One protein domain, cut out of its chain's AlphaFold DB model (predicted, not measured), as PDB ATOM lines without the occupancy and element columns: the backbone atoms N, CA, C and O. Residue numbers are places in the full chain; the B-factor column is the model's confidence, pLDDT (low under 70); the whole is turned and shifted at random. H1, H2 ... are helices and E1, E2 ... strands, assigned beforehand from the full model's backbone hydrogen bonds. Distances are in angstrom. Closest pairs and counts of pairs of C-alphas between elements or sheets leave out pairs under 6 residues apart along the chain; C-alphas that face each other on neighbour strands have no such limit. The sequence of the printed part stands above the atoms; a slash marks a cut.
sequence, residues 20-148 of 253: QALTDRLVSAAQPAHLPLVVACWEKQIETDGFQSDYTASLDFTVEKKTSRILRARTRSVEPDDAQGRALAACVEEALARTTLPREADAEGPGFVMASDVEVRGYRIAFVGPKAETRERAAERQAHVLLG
ATOM      1  N   GLN A  20      23.895  14.146 -36.177       77.25
ATOM      2  CA  GLN A  20      24.506  13.139 -35.313       77.25
ATOM      3  C   GLN A  20      24.976  11.906 -36.096       77.25
ATOM      4  O   GLN A  20      26.139  11.542 -36.003       77.25
ATOM      5  N   ALA A  21      24.119  11.326 -36.944       80.69
ATOM      6  CA  ALA A  21      24.484  10.151 -37.735       80.69
ATOM      7  C   ALA A  21      25.635  10.433 -38.719       80.69
ATOM      8  O   ALA A  21      26.418   9.542 -39.041       80.69
ATOM      9  N   LEU A  22      25.743  11.674 -39.207       82.00
ATOM     10  CA  LEU A  22      26.864  12.103 -40.040       82.00
ATOM     11  C   LEU A  22      28.163  12.213 -39.233       82.00
ATOM     12  O   LEU A  22      29.201  11.750 -39.703       82.00
ATOM     13  N   THR A  23      28.097  12.791 -38.033       79.88
ATOM     14  CA  THR A  23      29.232  12.850 -37.109       79.88
ATOM     15  C   THR A  23      29.711  11.446 -36.759       79.88
ATOM     16  O   THR A  23      30.888  11.162 -36.950       79.88
ATOM     17  N   ASP A  24      28.818  10.544 -36.355       81.62
ATOM     18  CA  ASP A  24      29.176   9.172 -35.971       81.62
ATOM     19  C   ASP A  24      29.837   8.412 -37.134       81.62
ATOM     20  O   ASP A  24      30.824   7.697 -36.946       81.62
ATOM     21  N   ARG A  25      29.345   8.612 -38.366       86.25
ATOM     22  CA  ARG A  25      29.967   8.063 -39.582       86.25
ATOM     23  C   ARG A  25      31.357   8.626 -39.833       86.25
ATOM     24  O   ARG A  25      32.251   7.866 -40.191       86.25
ATOM     25  N   LEU A  26      31.535   9.935 -39.675       87.94
ATOM     26  CA  LEU A  26      32.837  10.566 -39.853       87.94
ATOM     27  C   LEU A  26      33.832  10.065 -38.809       87.94
ATOM     28  O   LEU A  26      34.926   9.673 -39.185       87.94
ATOM     29  N   VAL A  27      33.437  10.022 -37.534       84.56
ATOM     30  CA  VAL A  27      34.254   9.473 -36.442       84.56
ATOM     31  C   VAL A  27      34.679   8.042 -36.754       84.56
ATOM     32  O   VAL A  27      35.862   7.718 -36.702       84.56
ATOM     33  N   SER A  28      33.723   7.205 -37.155       81.81
ATOM     34  CA  SER A  28      33.988   5.798 -37.459       81.81
ATOM     35  C   SER A  28      34.889   5.607 -38.680       81.81
ATOM     36  O   SER A  28      35.572   4.593 -38.769       81.81
ATOM     37  N   ALA A  29      34.890   6.552 -39.622       86.50
ATOM     38  CA  ALA A  29      35.726   6.505 -40.817       86.50
ATOM     39  C   ALA A  29      37.076   7.213 -40.651       86.50
ATOM     40  O   ALA A  29      38.005   6.945 -41.401       86.50
ATOM     41  N   ALA A  30      37.209   8.108 -39.680       84.56
ATOM     42  CA  ALA A  30      38.437   8.823 -39.354       84.56
ATOM     43  C   ALA A  30      39.204   8.114 -38.225       84.56
ATOM     44  O   ALA A  30      39.797   8.756 -37.357       84.56
ATOM     45  N   GLN A  31      39.183   6.779 -38.239       81.50
ATOM     46  CA  GLN A  31      39.964   5.971 -37.314       81.50
ATOM     47  C   GLN A  31      41.460   6.213 -37.518       81.50
ATOM     48  O   GLN A  31      41.889   6.545 -38.625       81.50
ATOM     49  N   PRO A  32      42.288   6.004 -36.482       81.56
ATOM     50  CA  PRO A  32      43.729   6.220 -36.575       81.56
ATOM     51  C   PRO A  32      44.385   5.499 -37.763       81.56
ATOM     52  O   PRO A  32      45.252   6.063 -38.427       81.56
ATOM     53  N   ALA A  33      43.917   4.291 -38.095       76.19
ATOM     54  CA  ALA A  33      44.389   3.526 -39.248       76.19
ATOM     55  C   ALA A  33      44.091   4.199 -40.607       76.19
ATOM     56  O   ALA A  33      44.869   4.048 -41.548       76.19
ATOM     57  N   HIS A  34      43.013   4.985 -40.699       86.25
ATOM     58  CA  HIS A  34      42.656   5.804 -41.864       86.25
ATOM     59  C   HIS A  34      43.291   7.203 -41.836       86.25
ATOM     60  O   HIS A  34      43.190   7.949 -42.811       86.25
ATOM     61  N   LEU A  35      43.971   7.561 -40.742       88.69
ATOM     62  CA  LEU A  35      44.670   8.834 -40.555       88.69
ATOM     63  C   LEU A  35      46.190   8.644 -40.347       88.69
ATOM     64  O   LEU A  35      46.761   9.249 -39.434       88.69
ATOM     65  N   PRO A  36      46.900   7.858 -41.182       83.88
ATOM     66  CA  PRO A  36      48.294   7.487 -40.923       83.88
ATOM     67  C   PRO A  36      49.242   8.691 -40.851       83.88
ATOM     68  O   PRO A  36      50.208   8.671 -40.098       83.88
ATOM     69  N   LEU A  37      48.956   9.767 -41.591       88.56
ATOM     70  CA  LEU A  37      49.759  10.994 -41.547       88.56
ATOM     71  C   LEU A  37      49.591  11.751 -40.222       88.56
ATOM     72  O   LEU A  37      50.545  12.343 -39.727       88.56
ATOM     73  N   VAL A  38      48.391  11.718 -39.637       90.56
ATOM     74  CA  VAL A  38      48.115  12.338 -38.334       90.56
ATOM     75  C   VAL A  38      48.801  11.539 -37.226       90.56
ATOM     76  O   VAL A  38      49.412  12.124 -36.334       90.56
ATOM     77  N   VAL A  39      48.759  10.207 -37.323       85.50
ATOM     78  CA  VAL A  39      49.500   9.311 -36.424       85.50
ATOM     79  C   VAL A  39      51.006   9.579 -36.515       85.50
ATOM     80  O   VAL A  39      51.644   9.755 -35.484       85.50
ATOM     81  N   ALA A  40      51.561   9.731 -37.721       83.44
ATOM     82  CA  ALA A  40      52.983  10.033 -37.903       83.44
ATOM     83  C   ALA A  40      53.397  11.392 -37.304       83.44
ATOM     84  O   ALA A  40      54.474  11.516 -36.722       83.44
ATOM     85  N   CYS A  41      52.544  12.419 -37.416       88.00
ATOM     86  CA  CYS A  41      52.768  13.706 -36.750       88.00
ATOM     87  C   CYS A  41      52.901  13.545 -35.239       88.00
ATOM     88  O   CYS A  41      53.807  14.106 -34.626       88.00
ATOM     89  N   TRP A  42      51.998  12.767 -34.659       84.19
ATOM     90  CA  TRP A  42      51.990  12.472 -33.242       84.19
ATOM     91  C   TRP A  42      53.226  11.681 -32.794       84.19
ATOM     92  O   TRP A  42      53.909  12.099 -31.861       84.19
ATOM     93  N   GLU A  43      53.557  10.591 -33.492       78.94
ATOM     94  CA  GLU A  43      54.738   9.757 -33.224       78.94
ATOM     95  C   GLU A  43      56.023  10.595 -33.222       78.94
ATOM     96  O   GLU A  43      56.786  10.564 -32.257       78.94
ATOM     97  N   LYS A  44      56.203  11.439 -34.243       80.12
ATOM     98  CA  LYS A  44      57.364  12.328 -34.352       80.12
ATOM     99  C   LYS A  44      57.485  13.292 -33.168       80.12
ATOM    100  O   LYS A  44      58.597  13.546 -32.703       80.12
ATOM    101  N   GLN A  45      56.370  13.857 -32.697       76.88
ATOM    102  CA  GLN A  45      56.375  14.770 -31.547       76.88
ATOM    103  C   GLN A  45      56.786  14.042 -30.265       76.88
ATOM    104  O   GLN A  45      57.567  14.573 -29.478       76.88
ATOM    105  N   ILE A  46      56.335  12.798 -30.084       72.06
ATOM    106  CA  ILE A  46      56.754  11.998 -28.935       72.06
ATOM    107  C   ILE A  46      58.253  11.682 -28.978       72.06
ATOM    108  O   ILE A  46      58.930  11.852 -27.962       72.06
ATOM    109  N   GLU A  47      58.765  11.242 -30.130       72.00
ATOM    110  CA  GLU A  47      60.180  10.892 -30.310       72.00
ATOM    111  C   GLU A  47      61.113  12.090 -30.103       72.00
ATOM    112  O   GLU A  47      62.199  11.940 -29.545       72.00
ATOM    113  N   THR A  48      60.694  13.275 -30.553       70.75
ATOM    114  CA  THR A  48      61.530  14.482 -30.512       70.75
ATOM    115  C   THR A  48      61.592  15.079 -29.106       70.75
ATOM    116  O   THR A  48      62.677  15.427 -28.643       70.75
ATOM    117  N   ASP A  49      60.452  15.166 -28.414       65.31
ATOM    118  CA  ASP A  49      60.327  16.013 -27.220       65.31
ATOM    119  C   ASP A  49      60.071  15.242 -25.918       65.31
ATOM    120  O   ASP A  49      59.963  15.853 -24.855       65.31
ATOM    121  N   GLY A  50      59.998  13.903 -25.962       61.25
ATOM    122  CA  GLY A  50      59.790  13.087 -24.764       61.25
ATOM    123  C   GLY A  50      58.471  13.449 -24.087       61.25
ATOM    124  O   GLY A  50      58.446  14.011 -22.996       61.25
ATOM    125  N   PHE A  51      57.383  13.155 -24.792       64.62
ATOM    126  CA  PHE A  51      56.021  13.595 -24.511       64.62
ATOM    127  C   PHE A  51      55.620  13.667 -23.024       64.62
ATOM    128  O   PHE A  51      55.603  12.648 -22.330       64.62
ATOM    129  N   GLN A  52      55.243  14.862 -22.545       60.56
ATOM    130  CA  GLN A  52      55.016  15.107 -21.112       60.56
ATOM    131  C   GLN A  52      53.540  15.246 -20.691       60.56
ATOM    132  O   GLN A  52      53.240  15.057 -19.511       60.56
ATOM    133  N   SER A  53      52.607  15.535 -21.607       66.94
ATOM    134  CA  SER A  53      51.213  15.874 -21.257       66.94
ATOM    135  C   SER A  53      50.231  15.676 -22.403       66.94
ATOM    136  O   SER A  53      50.553  16.068 -23.508       66.94
ATOM    137  N   ASP A  54      49.016  15.186 -22.154       83.62
ATOM    138  CA  ASP A  54      48.000  14.985 -23.202       83.62
ATOM    139  C   ASP A  54      47.661  16.270 -23.969       83.62
ATOM    140  O   ASP A  54      47.408  17.301 -23.344       83.62
ATOM    141  N   TYR A  55      47.571  16.180 -25.301       88.12
ATOM    142  CA  TYR A  55      47.075  17.266 -26.143       88.12
ATOM    143  C   TYR A  55      45.666  16.983 -26.650       88.12
ATOM    144  O   TYR A  55      45.265  15.844 -26.855       88.12
ATOM    145  N   THR A  56      44.884  18.017 -26.917       91.44
ATOM    146  CA  THR A  56      43.646  17.916 -27.687       91.44
ATOM    147  C   THR A  56      43.620  19.021 -28.718       91.44
ATOM    148  O   THR A  56      43.625  20.191 -28.353       91.44
ATOM    149  N   ALA A  57      43.572  18.656 -29.998       92.81
ATOM    150  CA  ALA A  57      43.392  19.600 -31.092       92.81
ATOM    151  C   ALA A  57      41.921  19.616 -31.521       92.81
ATOM    152  O   ALA A  57      41.321  18.567 -31.757       92.81
ATOM    153  N   SER A  58      41.344  20.809 -31.619       95.06
ATOM    154  CA  SER A  58      40.027  21.056 -32.204       95.06
ATOM    155  C   SER A  58      40.224  21.633 -33.595       95.06
ATOM    156  O   SER A  58      40.939  22.624 -33.741       95.06
ATOM    157  N   LEU A  59      39.630  21.017 -34.615       95.19
ATOM    158  CA  LEU A  59      39.866  21.362 -36.013       95.19
ATOM    159  C   LEU A  59      38.560  21.584 -36.775       95.19
ATOM    160  O   LEU A  59      37.552  20.918 -36.533       95.19
ATOM    161  N   ASP A  60      38.617  22.479 -37.751       95.44
ATOM    162  CA  ASP A  60      37.570  22.680 -38.746       95.44
ATOM    163  C   ASP A  60      38.107  22.225 -40.111       95.44
ATOM    164  O   ASP A  60      39.261  22.491 -40.448       95.44
ATOM    165  N   PHE A  61      37.301  21.524 -40.906       96.06
ATOM    166  CA  PHE A  61      37.683  21.088 -42.253       96.06
ATOM    167  C   PHE A  61      36.464  20.831 -43.143       96.06
ATOM    168  O   PHE A  61      35.323  20.802 -42.695       96.06
ATOM    169  N   THR A  62      36.694  20.643 -44.439       95.62
ATOM    170  CA  THR A  62      35.671  20.216 -45.399       95.62
ATOM    171  C   THR A  62      36.020  18.836 -45.934       95.62
ATOM    172  O   THR A  62      37.128  18.641 -46.419       95.62
ATOM    173  N   VAL A  63      35.081  17.894 -45.903       95.69
ATOM    174  CA  VAL A  63      35.210  16.638 -46.648       95.69
ATOM    175  C   VAL A  63      34.568  16.821 -48.017       95.69
ATOM    176  O   VAL A  63      33.372  17.102 -48.118       95.69
ATOM    177  N   GLU A  64      35.372  16.702 -49.068       95.94
ATOM    178  CA  GLU A  64      34.934  16.864 -50.453       95.94
ATOM    179  C   GLU A  64      34.006  15.717 -50.877       95.94
ATOM    180  O   GLU A  64      34.263  14.535 -50.618       95.94
ATOM    181  N   LYS A  65      32.911  16.063 -51.561       93.06
ATOM    182  CA  LYS A  65      31.958  15.093 -52.108       93.06
ATOM    183  C   LYS A  65      32.647  14.085 -53.021       93.06
ATOM    184  O   LYS A  65      33.520  14.438 -53.810       93.06
ATOM    185  N   LYS A  66      32.157  12.843 -53.016       90.88
ATOM    186  CA  LYS A  66      32.603  11.712 -53.861       90.88
ATOM    187  C   LYS A  66      34.063  11.264 -53.706       90.88
ATOM    188  O   LYS A  66      34.314  10.081 -53.898       90.88
ATOM    189  N   THR A  67      35.009  12.154 -53.428       93.31
ATOM    190  CA  THR A  67      36.432  11.833 -53.260       93.31
ATOM    191  C   THR A  67      36.767  11.523 -51.812       93.31
ATOM    192  O   THR A  67      37.690  10.752 -51.577       93.31
ATOM    193  N   SER A  68      36.023  12.101 -50.863       94.25
ATOM    194  CA  SER A  68      36.278  11.987 -49.422       94.25
ATOM    195  C   SER A  68      37.638  12.548 -49.007       94.25
ATOM    196  O   SER A  68      38.191  12.203 -47.959       94.25
ATOM    197  N   ARG A  69      38.176  13.447 -49.836       96.12
ATOM    198  CA  ARG A  69      39.388  14.197 -49.541       96.12
ATOM    199  C   ARG A  69      39.091  15.251 -48.484       96.12
ATOM    200  O   ARG A  69      38.098  15.971 -48.583       96.12
ATOM    201  N   ILE A  70      39.974  15.370 -47.499       95.38
ATOM    202  CA  ILE A  70      39.896  16.434 -46.505       95.38
ATOM    203  C   ILE A  70      40.553  17.695 -47.084       95.38
ATOM    204  O   ILE A  70      41.682  17.679 -47.572       95.38
ATOM    205  N   LEU A  71      39.812  18.798 -47.059       94.31
ATOM    206  CA  LEU A  71      40.194  20.105 -47.577       94.31
ATOM    207  C   LEU A  71      40.086  21.155 -46.475       94.31
ATOM    208  O   LEU A  71      39.264  21.038 -45.568       94.31
ATOM    209  N   ARG A  72      40.862  22.238 -46.614       94.06
ATOM    210  CA  ARG A  72      40.789  23.425 -45.743       94.06
ATOM    211  C   ARG A  72      40.848  23.085 -44.246       94.06
ATOM    212  O   ARG A  72      40.193  23.760 -43.458       94.06
ATOM    213  N   ALA A  73      41.597  22.045 -43.876       95.75
ATOM    214  CA  ALA A  73      41.836  21.736 -42.476       95.75
ATOM    215  C   ALA A  73      42.477  22.945 -41.800       95.75
ATOM    216  O   ALA A  73      43.397  23.534 -42.365       95.75
ATOM    217  N   ARG A  74      41.942  23.336 -40.645       96.56
ATOM    218  CA  ARG A  74      42.473  24.401 -39.802       96.56
ATOM    219  C   ARG A  74      42.313  24.063 -38.339       96.56
ATOM    220  O   ARG A  74      41.229  23.665 -37.911       96.56
ATOM    221  N   THR A  75      43.364  24.282 -37.563       95.81
ATOM    222  CA  THR A  75      43.268  24.172 -36.108       95.81
ATOM    223  C   THR A  75      42.520  25.376 -35.539       95.81
ATOM    224  O   THR A  75      42.886  26.527 -35.771       95.81
ATOM    225  N   ARG A  76      41.467  25.106 -34.768       95.88
ATOM    226  CA  ARG A  76      40.691  26.094 -34.015       95.88
ATOM    227  C   ARG A  76      41.282  26.351 -32.632       95.88
ATOM    228  O   ARG A  76      41.305  27.492 -32.181       95.88
ATOM    229  N   SER A  77      41.717  25.296 -31.954       95.75
ATOM    230  CA  SER A  77      42.394  25.381 -30.660       95.75
ATOM    231  C   SER A  77      43.226  24.128 -30.406       95.75
ATOM    232  O   SER A  77      42.950  23.067 -30.970       95.75
ATOM    233  N   VAL A  78      44.224  24.252 -29.534       93.88
ATOM    234  CA  VAL A  78      44.971  23.122 -28.979       93.88
ATOM    235  C   VAL A  78      45.103  23.294 -27.470       93.88
ATOM    236  O   VAL A  78      45.257  24.410 -26.982       93.88
ATOM    237  N   GLU A  79      44.984  22.200 -26.728       91.81
ATOM    238  CA  GLU A  79      45.064  22.181 -25.268       91.81
ATOM    239  C   GLU A  79      46.054  21.098 -24.822       91.81
ATOM    240  O   GLU A  79      45.799  19.950 -25.170       91.81
ATOM    241  N   PRO A  80      47.112  21.408 -24.047       89.81
ATOM    242  CA  PRO A  80      47.542  22.756 -23.682       89.81
ATOM    243  C   PRO A  80      48.049  23.567 -24.889       89.81
ATOM    244  O   PRO A  80      48.605  23.022 -25.841       89.81
ATOM    245  N   ASP A  81      47.856  24.890 -24.840       92.88
ATOM    246  CA  ASP A  81      48.364  25.838 -25.845       92.88
ATOM    247  C   ASP A  81      49.812  26.253 -25.531       92.88
ATOM    248  O   ASP A  81      50.130  27.407 -25.222       92.88
ATOM    249  N   ASP A  82      50.712  25.277 -25.567       91.19
ATOM    250  CA  ASP A  82      52.155  25.475 -25.443       91.19
ATOM    251  C   ASP A  82      52.862  25.335 -26.809       91.19
ATOM    252  O   ASP A  82      52.231  25.248 -27.868       91.19
ATOM    253  N   ALA A  83      54.196  25.413 -26.819       89.81
ATOM    254  CA  ALA A  83      54.964  25.350 -28.061       89.81
ATOM    255  C   ALA A  83      54.812  23.993 -28.770       89.81
ATOM    256  O   ALA A  83      54.669  23.959 -29.993       89.81
ATOM    257  N   GLN A  84      54.795  22.905 -28.003       87.75
ATOM    258  CA  GLN A  84      54.651  21.538 -28.489       87.75
ATOM    259  C   GLN A  84      53.240  21.288 -29.033       87.75
ATOM    260  O   GLN A  84      53.084  20.776 -30.139       87.75
ATOM    261  N   GLY A  85      52.204  21.739 -28.323       90.06
ATOM    262  CA  GLY A  85      50.813  21.667 -28.759       90.06
ATOM    263  C   GLY A  85      50.591  22.402 -30.076       90.06
ATOM    264  O   GLY A  85      49.985  21.856 -30.999       90.06
ATOM    265  N   ARG A  86      51.152  23.609 -30.229       92.25
ATOM    266  CA  ARG A  86      51.090  24.351 -31.500       92.25
ATOM    267  C   ARG A  86      51.862  23.664 -32.628       92.25
ATOM    268  O   ARG A  86      51.383  23.664 -33.763       92.25
ATOM    269  N   ALA A  87      53.017  23.063 -32.341       91.50
ATOM    270  CA  ALA A  87      53.782  22.303 -33.330       91.50
ATOM    271  C   ALA A  87      53.026  21.047 -33.800       91.50
ATOM    272  O   ALA A  87      52.937  20.788 -35.003       91.50
ATOM    273  N   LEU A  88      52.419  20.311 -32.865       90.38
ATOM    274  CA  LEU A  88      51.558  19.169 -33.154       90.38
ATOM    275  C   LEU A  88      50.350  19.591 -33.995       90.38
ATOM    276  O   LEU A  88      50.109  19.004 -35.047       90.38
ATOM    277  N   ALA A  89      49.633  20.639 -33.583       93.31
ATOM    278  CA  ALA A  89      48.489  21.181 -34.312       93.31
ATOM    279  C   ALA A  89      48.829  21.559 -35.763       93.31
ATOM    280  O   ALA A  89      48.101  21.186 -36.682       93.31
ATOM    281  N   ALA A  90      49.957  22.241 -35.983       94.19
ATOM    282  CA  ALA A  90      50.416  22.597 -37.324       94.19
ATOM    283  C   ALA A  90      50.700  21.356 -38.189       94.19
ATOM    284  O   ALA A  90      50.300  21.306 -39.352       94.19
ATOM    285  N   CYS A  91      51.335  20.328 -37.615       94.50
ATOM    286  CA  CYS A  91      51.574  19.069 -38.318       94.50
ATOM    287  C   CYS A  91      50.256  18.362 -38.674       94.50
ATOM    288  O   CYS A  91      50.074  17.910 -39.803       94.50
ATOM    289  N   VAL A  92      49.312  18.299 -37.730       94.69
ATOM    290  CA  VAL A  92      47.995  17.671 -37.917       94.69
ATOM    291  C   VAL A  92      47.202  18.375 -39.016       94.69
ATOM    292  O   VAL A  92      46.581  17.709 -39.843       94.69
ATOM    293  N   GLU A  93      47.246  19.705 -39.065       95.62
ATOM    294  CA  GLU A  93      46.612  20.497 -40.118       95.62
ATOM    295  C   GLU A  93      47.136  20.113 -41.513       95.62
ATOM    296  O   GLU A  93      46.349  19.818 -42.419       95.62
ATOM    297  N   GLU A  94      48.461  20.031 -41.673       95.25
ATOM    298  CA  GLU A  94      49.093  19.609 -42.928       95.25
ATOM    299  C   GLU A  94      48.759  18.149 -43.278       95.25
ATOM    300  O   GLU A  94      48.424  17.830 -44.424       95.25
ATOM    301  N   ALA A  95      48.809  17.257 -42.286       95.12
ATOM    302  CA  ALA A  95      48.490  15.845 -42.448       95.12
ATOM    303  C   ALA A  95      47.050  15.644 -42.937       95.12
ATOM    304  O   ALA A  95      46.815  14.902 -43.897       95.12
ATOM    305  N   LEU A  96      46.085  16.339 -42.333       95.12
ATOM    306  CA  LEU A  96      44.685  16.277 -42.745       95.12
ATOM    307  C   LEU A  96      44.486  16.831 -44.156       95.12
ATOM    308  O   LEU A  96      43.801  16.197 -44.951       95.12
ATOM    309  N   ALA A  97      45.140  17.932 -44.534       92.31
ATOM    310  CA  ALA A  97      45.044  18.482 -45.894       92.31
ATOM    311  C   ALA A  97      45.544  17.521 -47.000       92.31
ATOM    312  O   ALA A  97      45.228  17.685 -48.188       92.31
ATOM    313  N   ARG A  98      46.332  16.511 -46.616       93.00
ATOM    314  CA  ARG A  98      46.866  15.452 -47.484       93.00
ATOM    315  C   ARG A  98      46.122  14.122 -47.345       93.00
ATOM    316  O   ARG A  98      46.449  13.172 -48.053       93.00
ATOM    317  N   THR A  99      45.129  14.049 -46.464       94.25
ATOM    318  CA  THR A  99      44.395  12.821 -46.161       94.25
ATOM    319  C   THR A  99      43.164  12.674 -47.053       94.25
ATOM    320  O   THR A  99      42.425  13.625 -47.318       94.25
ATOM    321  N   THR A 100      42.933  11.447 -47.515       95.69
ATOM    322  CA  THR A 100      41.688  11.029 -48.165       95.69
ATOM    323  C   THR A 100      41.116   9.880 -47.359       95.69
ATOM    324  O   THR A 100      41.796   8.874 -47.178       95.69
ATOM    325  N   LEU A 101      39.897  10.047 -46.848       93.88
ATOM    326  CA  LEU A 101      39.231   8.988 -46.097       93.88
ATOM    327  C   LEU A 101      38.840   7.850 -47.051       93.88
ATOM    328  O   LEU A 101      38.456   8.132 -48.196       93.88
ATOM    329  N   PRO A 102      38.890   6.580 -46.612       91.81
ATOM    330  CA  PRO A 102      38.392   5.466 -47.408       91.81
ATOM    331  C   PRO A 102      36.946   5.710 -47.809       91.81
ATOM    332  O   PRO A 102      36.130   6.153 -47.006       91.81
ATOM    333  N   ARG A 103      36.621   5.456 -49.072       94.12
ATOM    334  CA  ARG A 103      35.265   5.667 -49.601       94.12
ATOM    335  C   ARG A 103      34.347   4.477 -49.372       94.12
ATOM    336  O   ARG A 103      33.129   4.630 -49.360       94.12
ATOM    337  N   GLU A 104      34.945   3.308 -49.230       91.44
ATOM    338  CA  GLU A 104      34.289   2.030 -49.005       91.44
ATOM    339  C   GLU A 104      34.756   1.486 -47.660       91.44
ATOM    340  O   GLU A 104      35.790   1.913 -47.146       91.44
ATOM    341  N   ALA A 105      33.960   0.597 -47.072       87.56
ATOM    342  CA  ALA A 105      34.394  -0.105 -45.877       87.56
ATOM    343  C   ALA A 105      35.568  -1.023 -46.221       87.56
ATOM    344  O   ALA A 105      35.546  -1.711 -47.245       87.56
ATOM    345  N   ASP A 106      36.559  -1.047 -45.347       82.88
ATOM    346  CA  ASP A 106      37.669  -1.982 -45.401       82.88
ATOM    347  C   ASP A 106      37.851  -2.639 -44.023       82.88
ATOM    348  O   ASP A 106      36.977  -2.574 -43.155       82.88
ATOM    349  N   ALA A 107      38.969  -3.334 -43.835       69.81
ATOM    350  CA  ALA A 107      39.247  -4.024 -42.582       69.81
ATOM    351  C   ALA A 107      39.570  -3.093 -41.402       69.81
ATOM    352  O   ALA A 107      39.649  -3.562 -40.272       69.81
ATOM    353  N   GLU A 108      39.810  -1.809 -41.653       71.25
ATOM    354  CA  GLU A 108      40.177  -0.816 -40.647       71.25
ATOM    355  C   GLU A 108      38.991   0.099 -40.286       71.25
ATOM    356  O   GLU A 108      39.069   0.868 -39.331       71.25
ATOM    357  N   GLY A 109      37.861  -0.009 -40.993       76.69
ATOM    358  CA  GLY A 109      36.609   0.621 -40.596       76.69
ATOM    359  C   GLY A 109      35.644   0.896 -41.749       76.69
ATOM    360  O   GLY A 109      35.898   0.560 -42.907       76.69
ATOM    361  N   PRO A 110      34.492   1.526 -41.457       86.50
ATOM    362  CA  PRO A 110      33.585   1.982 -42.495       86.50
ATOM    363  C   PRO A 110      34.224   3.086 -43.340       86.50
ATOM    364  O   PRO A 110      34.931   3.958 -42.837       86.50
ATOM    365  N   GLY A 111      33.890   3.094 -44.628       89.00
ATOM    366  CA  GLY A 111      34.203   4.216 -45.496       89.00
ATOM    367  C   GLY A 111      33.323   5.431 -45.208       89.00
ATOM    368  O   GLY A 111      32.218   5.337 -44.666       89.00
ATOM    369  N   PHE A 112      33.792   6.590 -45.647       92.75
ATOM    370  CA  PHE A 112      33.047   7.832 -45.674       92.75
ATOM    371  C   PHE A 112      32.880   8.273 -47.119       92.75
ATOM    372  O   PHE A 112      33.867   8.448 -47.821       92.75
ATOM    373  N   VAL A 113      31.652   8.496 -47.579       93.19
ATOM    374  CA  VAL A 113      31.381   9.148 -48.866       93.19
ATOM    375  C   VAL A 113      30.060   9.896 -48.787       93.19
ATOM    376  O   VAL A 113      29.078   9.400 -48.237       93.19
ATOM    377  N   MET A 114      30.037  11.106 -49.343       89.00
ATOM    378  CA  MET A 114      28.874  11.988 -49.312       89.00
ATOM    379  C   MET A 114      28.548  12.511 -50.709       89.00
ATOM    380  O   MET A 114      29.430  12.686 -51.556       89.00
ATOM    381  N   ALA A 115      27.256  12.753 -50.953       89.50
ATOM    382  CA  ALA A 115      26.767  13.291 -52.223       89.50
ATOM    383  C   ALA A 115      27.082  14.789 -52.392       89.50
ATOM    384  O   ALA A 115      27.162  15.288 -53.516       89.50
ATOM    385  N   SER A 116      27.285  15.491 -51.277       91.31
ATOM    386  CA  SER A 116      27.645  16.905 -51.185       91.31
ATOM    387  C   SER A 116      28.855  17.087 -50.275       91.31
ATOM    388  O   SER A 116      29.162  16.205 -49.471       91.31
ATOM    389  N   ASP A 117      29.523  18.232 -50.403       93.06
ATOM    390  CA  ASP A 117      30.616  18.593 -49.507       93.06
ATOM    391  C   ASP A 117      30.067  18.717 -48.082       93.06
ATOM    392  O   ASP A 117      28.939  19.182 -47.878       93.06
ATOM    393  N   VAL A 118      30.854  18.284 -47.100       92.62
ATOM    394  CA  VAL A 118      30.486  18.351 -45.684       92.62
ATOM    395  C   VAL A 118      31.471  19.245 -44.963       92.62
ATOM    396  O   VAL A 118      32.657  18.938 -44.889       92.62
ATOM    397  N   GLU A 119      30.972  20.343 -44.408       93.56
ATOM    398  CA  GLU A 119      31.741  21.170 -43.488       93.56
ATOM    399  C   GLU A 119      31.669  20.574 -42.080       93.56
ATOM    400  O   GLU A 119      30.589  20.378 -41.520       93.56
ATOM    401  N   VAL A 120      32.836  20.282 -41.520       91.56
ATOM    402  CA  VAL A 120      33.023  19.725 -40.187       91.56
ATOM    403  C   VAL A 120      33.638  20.815 -39.327       91.56
ATOM    404  O   VAL A 120      34.644  21.412 -39.704       91.56
ATOM    405  N   ARG A 121      33.025  21.086 -38.174       92.00
ATOM    406  CA  ARG A 121      33.503  22.101 -37.234       92.00
ATOM    407  C   ARG A 121      33.689  21.516 -35.847       92.00
ATOM    408  O   ARG A 121      32.844  20.749 -35.392       92.00
ATOM    409  N   GLY A 122      34.745  21.947 -35.167       90.06
ATOM    410  CA  GLY A 122      35.068  21.551 -33.802       90.06
ATOM    411  C   GLY A 122      35.435  20.078 -33.671       90.06
ATOM    412  O   GLY A 122      35.176  19.489 -32.625       90.06
ATOM    413  N   TYR A 123      35.995  19.471 -34.719       91.25
ATOM    414  CA  TYR A 123      36.394  18.075 -34.688       91.25
ATOM    415  C   TYR A 123      37.563  17.881 -33.723       91.25
ATOM    416  O   TYR A 123      38.633  18.448 -33.936       91.25
ATOM    417  N   ARG A 124      37.373  17.095 -32.659       91.06
ATOM    418  CA  ARG A 124      38.389  16.906 -31.617       91.06
ATOM    419  C   ARG A 124      39.197  15.631 -31.823       91.06
ATOM    420  O   ARG A 124      38.635  14.537 -31.829       91.06
ATOM    421  N   ILE A 125      40.515  15.780 -31.887       89.75
ATOM    422  CA  ILE A 125      41.482  14.684 -31.813       89.75
ATOM    423  C   ILE A 125      42.241  14.848 -30.498       89.75
ATOM    424  O   ILE A 125      42.898  15.870 -30.297       89.75
ATOM    425  N   ALA A 126      42.128  13.879 -29.591       89.19
ATOM    426  CA  ALA A 126      42.910  13.870 -28.363       89.19
ATOM    427  C   ALA A 126      44.116  12.951 -28.520       89.19
ATOM    428  O   ALA A 126      43.983  11.794 -28.900       89.19
ATOM    429  N   PHE A 127      45.280  13.484 -28.198       87.00
ATOM    430  CA  PHE A 127      46.553  12.805 -28.204       87.00
ATOM    431  C   PHE A 127      46.956  12.525 -26.761       87.00
ATOM    432  O   PHE A 127      47.301  13.434 -26.008       87.00
ATOM    433  N   VAL A 128      46.822  11.278 -26.340       81.12
ATOM    434  CA  VAL A 128      46.838  10.888 -24.924       81.12
ATOM    435  C   VAL A 128      48.079  10.081 -24.635       81.12
ATOM    436  O   VAL A 128      48.507   9.358 -25.513       81.12
ATOM    437  N   GLY A 129      48.647  10.152 -23.434       72.69
ATOM    438  CA  GLY A 129      49.753   9.283 -23.013       72.69
ATOM    439  C   GLY A 129      49.365   7.798 -22.829       72.69
ATOM    440  O   GLY A 129      48.197   7.424 -22.947       72.69
ATOM    441  N   PRO A 130      50.326   6.916 -22.481       64.75
ATOM    442  CA  PRO A 130      50.103   5.461 -22.449       64.75
ATOM    443  C   PRO A 130      49.321   4.966 -21.220       64.75
ATOM    444  O   PRO A 130      48.939   3.799 -21.152       64.75
ATOM    445  N   LYS A 131      49.105   5.816 -20.209       69.00
ATOM    446  CA  LYS A 131      48.495   5.417 -18.931       69.00
ATOM    447  C   LYS A 131      46.978   5.240 -19.066       69.00
ATOM    448  O   LYS A 131      46.303   6.107 -19.611       69.00
ATOM    449  N   ALA A 132      46.423   4.168 -18.495       66.12
ATOM    450  CA  ALA A 132      44.987   3.873 -18.561       66.12
ATOM    451  C   ALA A 132      44.103   5.016 -18.023       66.12
ATOM    452  O   ALA A 132      43.203   5.459 -18.727       66.12
ATOM    453  N   GLU A 133      44.434   5.561 -16.851       71.88
ATOM    454  CA  GLU A 133      43.723   6.684 -16.207       71.88
ATOM    455  C   GLU A 133      43.715   7.963 -17.058       71.88
ATOM    456  O   GLU A 133      42.805   8.786 -17.008       71.88
ATOM    457  N   THR A 134      44.779   8.175 -17.826       73.19
ATOM    458  CA  THR A 134      44.899   9.300 -18.752       73.19
ATOM    459  C   THR A 134      43.955   9.116 -19.938       73.19
ATOM    460  O   THR A 134      43.259  10.054 -20.322       73.19
ATOM    461  N   ARG A 135      43.859   7.891 -20.465       71.75
ATOM    462  CA  ARG A 135      42.947   7.553 -21.565       71.75
ATOM    463  C   ARG A 135      41.481   7.658 -21.157       71.75
ATOM    464  O   ARG A 135      40.701   8.227 -21.907       71.75
ATOM    465  N   GLU A 136      41.121   7.153 -19.981       71.44
ATOM    466  CA  GLU A 136      39.751   7.231 -19.457       71.44
ATOM    467  C   GLU A 136      39.302   8.691 -19.320       71.44
ATOM    468  O   GLU A 136      38.312   9.095 -19.928       71.44
ATOM    469  N   ARG A 137      40.125   9.527 -18.675       75.88
ATOM    470  CA  ARG A 137      39.869  10.972 -18.566       75.88
ATOM    471  C   ARG A 137      39.763  11.668 -19.922       75.88
ATOM    472  O   ARG A 137      39.041  12.653 -20.049       75.88
ATOM    473  N   ALA A 138      40.499  11.216 -20.934       73.94
ATOM    474  CA  ALA A 138      40.420  11.788 -22.275       73.94
ATOM    475  C   ALA A 138      39.166  11.340 -23.041       73.94
ATOM    476  O   ALA A 138      38.563  12.157 -23.739       73.94
ATOM    477  N   ALA A 139      38.742  10.084 -22.883       70.69
ATOM    478  CA  ALA A 139      37.488   9.579 -23.434       70.69
ATOM    479  C   ALA A 139      36.280  10.335 -22.848       70.69
ATOM    480  O   ALA A 139      35.386  10.748 -23.586       70.69
ATOM    481  N   GLU A 140      36.302  10.626 -21.543       76.31
ATOM    482  CA  GLU A 140      35.275  11.426 -20.859       76.31
ATOM    483  C   GLU A 140      35.164  12.867 -21.391       76.31
ATOM    484  O   GLU A 140      34.080  13.452 -21.387       76.31
ATOM    485  N   ARG A 141      36.260  13.448 -21.903       71.06
ATOM    486  CA  ARG A 141      36.302  14.823 -22.449       71.06
ATOM    487  C   ARG A 141      35.669  14.972 -23.838       71.06
ATOM    488  O   ARG A 141      35.745  16.056 -24.419       71.06
ATOM    489  N   GLN A 142      35.021  13.923 -24.349       71.25
ATOM    490  CA  GLN A 142      34.327  13.904 -25.641       71.25
ATOM    491  C   GLN A 142      35.256  14.204 -26.830       71.25
ATOM    492  O   GLN A 142      34.986  15.082 -27.654       71.25
ATOM    493  N   ALA A 143      36.368  13.479 -26.932       77.31
ATOM    494  CA  ALA A 143      37.144  13.452 -28.169       77.31
ATOM    495  C   ALA A 143      36.434  12.596 -29.229       77.31
ATOM    496  O   ALA A 143      35.802  11.593 -28.903       77.31
ATOM    497  N   HIS A 144      36.553  12.973 -30.503       84.81
ATOM    498  CA  HIS A 144      36.051  12.145 -31.600       84.81
ATOM    499  C   HIS A 144      37.057  11.068 -31.989       84.81
ATOM    500  O   HIS A 144      36.666   9.959 -32.321       84.81
ATOM    501  N   VAL A 145      38.352  11.380 -31.925       81.50
ATOM    502  CA  VAL A 145      39.432  10.417 -32.166       81.50
ATOM    503  C   VAL A 145      40.408  10.486 -31.013       81.50
ATOM    504  O   VAL A 145      40.834  11.573 -30.622       81.50
ATOM    505  N   LEU A 146      40.772   9.320 -30.489       76.75
ATOM    506  CA  LEU A 146      41.836   9.164 -29.509       76.75
ATOM    507  C   LEU A 146      43.080   8.617 -30.215       76.75
ATOM    508  O   LEU A 146      43.031   7.586 -30.882       76.75
ATOM    509  N   LEU A 147      44.195   9.321 -30.060       75.81
ATOM    510  CA  LEU A 147      45.518   8.944 -30.530       75.81
ATOM    511  C   LEU A 147      46.421   8.758 -29.314       75.81
ATOM    512  O   LEU A 147      46.996   9.699 -28.783       75.81
ATOM    513  N   GLY A 148      46.511   7.524 -28.833       70.44
ATOM    514  CA  GLY A 148      47.500   7.156 -27.823       70.44
ATOM    515  C   GLY A 148      48.913   7.102 -28.408       70.44
ATOM    516  O   GLY A 148      49.067   7.043 -29.631       70.44
TER     517      GLY A 148
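What this domain is: This is residues 20 to 148 of the 253 residues of an uncharacterized protein of Chondromyces crocatus (UniProt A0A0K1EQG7). A strongly twisted sheet of three long strands, E2, E1 and E3, with the short E4 added beside E3, has the long helix H3 packed along E2 and E1 on one face, and H2 runs side by side with H3. H1 lies on the opposite face from H3, beside the strands, while H4 only grazes the sheet with residues 135 to 139. The printed part has 129 residues with four named helices and four named strands, in the chain order H1 H2 E1 E2 H3 E3 H4 E4; the sheet order is E2 E1 E3 E4, mixed, and the class is mixed, helices and strands. The whole is compact, with a radius of gyration of the C-alphas of 14.1 A, and elongated, spanning 42 by 26 by 23 A.

Where its parts are: In the sheet, E2 is residues 70 to 79, 22.6 A long; E1 is residues 55 to 63, 23.7 A; E3 is residues 118 to 127, 24.4 A; and E4 is residues 145 to 147, ending at C-alpha 147 (45.518, 8.944, -30.530). E1 bends by 55 degrees at residue 60, E2 by 61 degrees at 73 and E3 by 61 degrees at 121. H3 is residues 83 to 97, 21.5 A, beginning at C-alpha 83 (54.964, 25.350, -28.061). H2 is residues 36 to 49, 20.1 A; H1 is residues 20 to 29, beginning at C-alpha 20 (24.506, 13.139, -35.313); H4 is residues 132 to 140.

How they stand to each other: The hairpin E1 and E2 is antiparallel, with N 58 and O 77 at 2.8 A. E1 and E3 are antiparallel, with N 57 and O 125 at 2.9 A. E3 and E4 are parallel, with N 147 and O 126 at 2.7 A. H3 is over E2 and E1 at a height over the sheet of 7.9 A, along the strands, at 6 degrees to E2 on the local plane; the closest C-alphas of H3 and E2 are those of Ala 97 and Leu 71, 5.4 A apart. E2, H3 and E3 form a split strand-helix-strand unit, two strands running the same way with E1 between them, its crossover left-handed; E3, H4 and E4 form a strand-helix-strand unit of parallel neighbours joined through a helix, its crossover right-handed. H2 and H3 touch at a shallow tilt of 19 degrees, opposite ways, their closest C-alphas being Leu 37 and Ala 95, 5.1 A apart. H1 and E3 are near each other, with 8 pairs of C-alphas within 10 A. H4 is apart from H1, H2 and H3. In H1, H2, H3 and H4 every O i to N i+4 pair is within hydrogen-bond range.

The domain as a whole: The C-alphas farthest apart, those of Gly 50 and Ala 115, are 42.9 A apart. The printed part has no cut. The link H3 to E3, residues 98 to 117, is long. Mean pLDDT of the printed part is 85.5; residues 49 to 53, 107 and 130 to 132 are under 70.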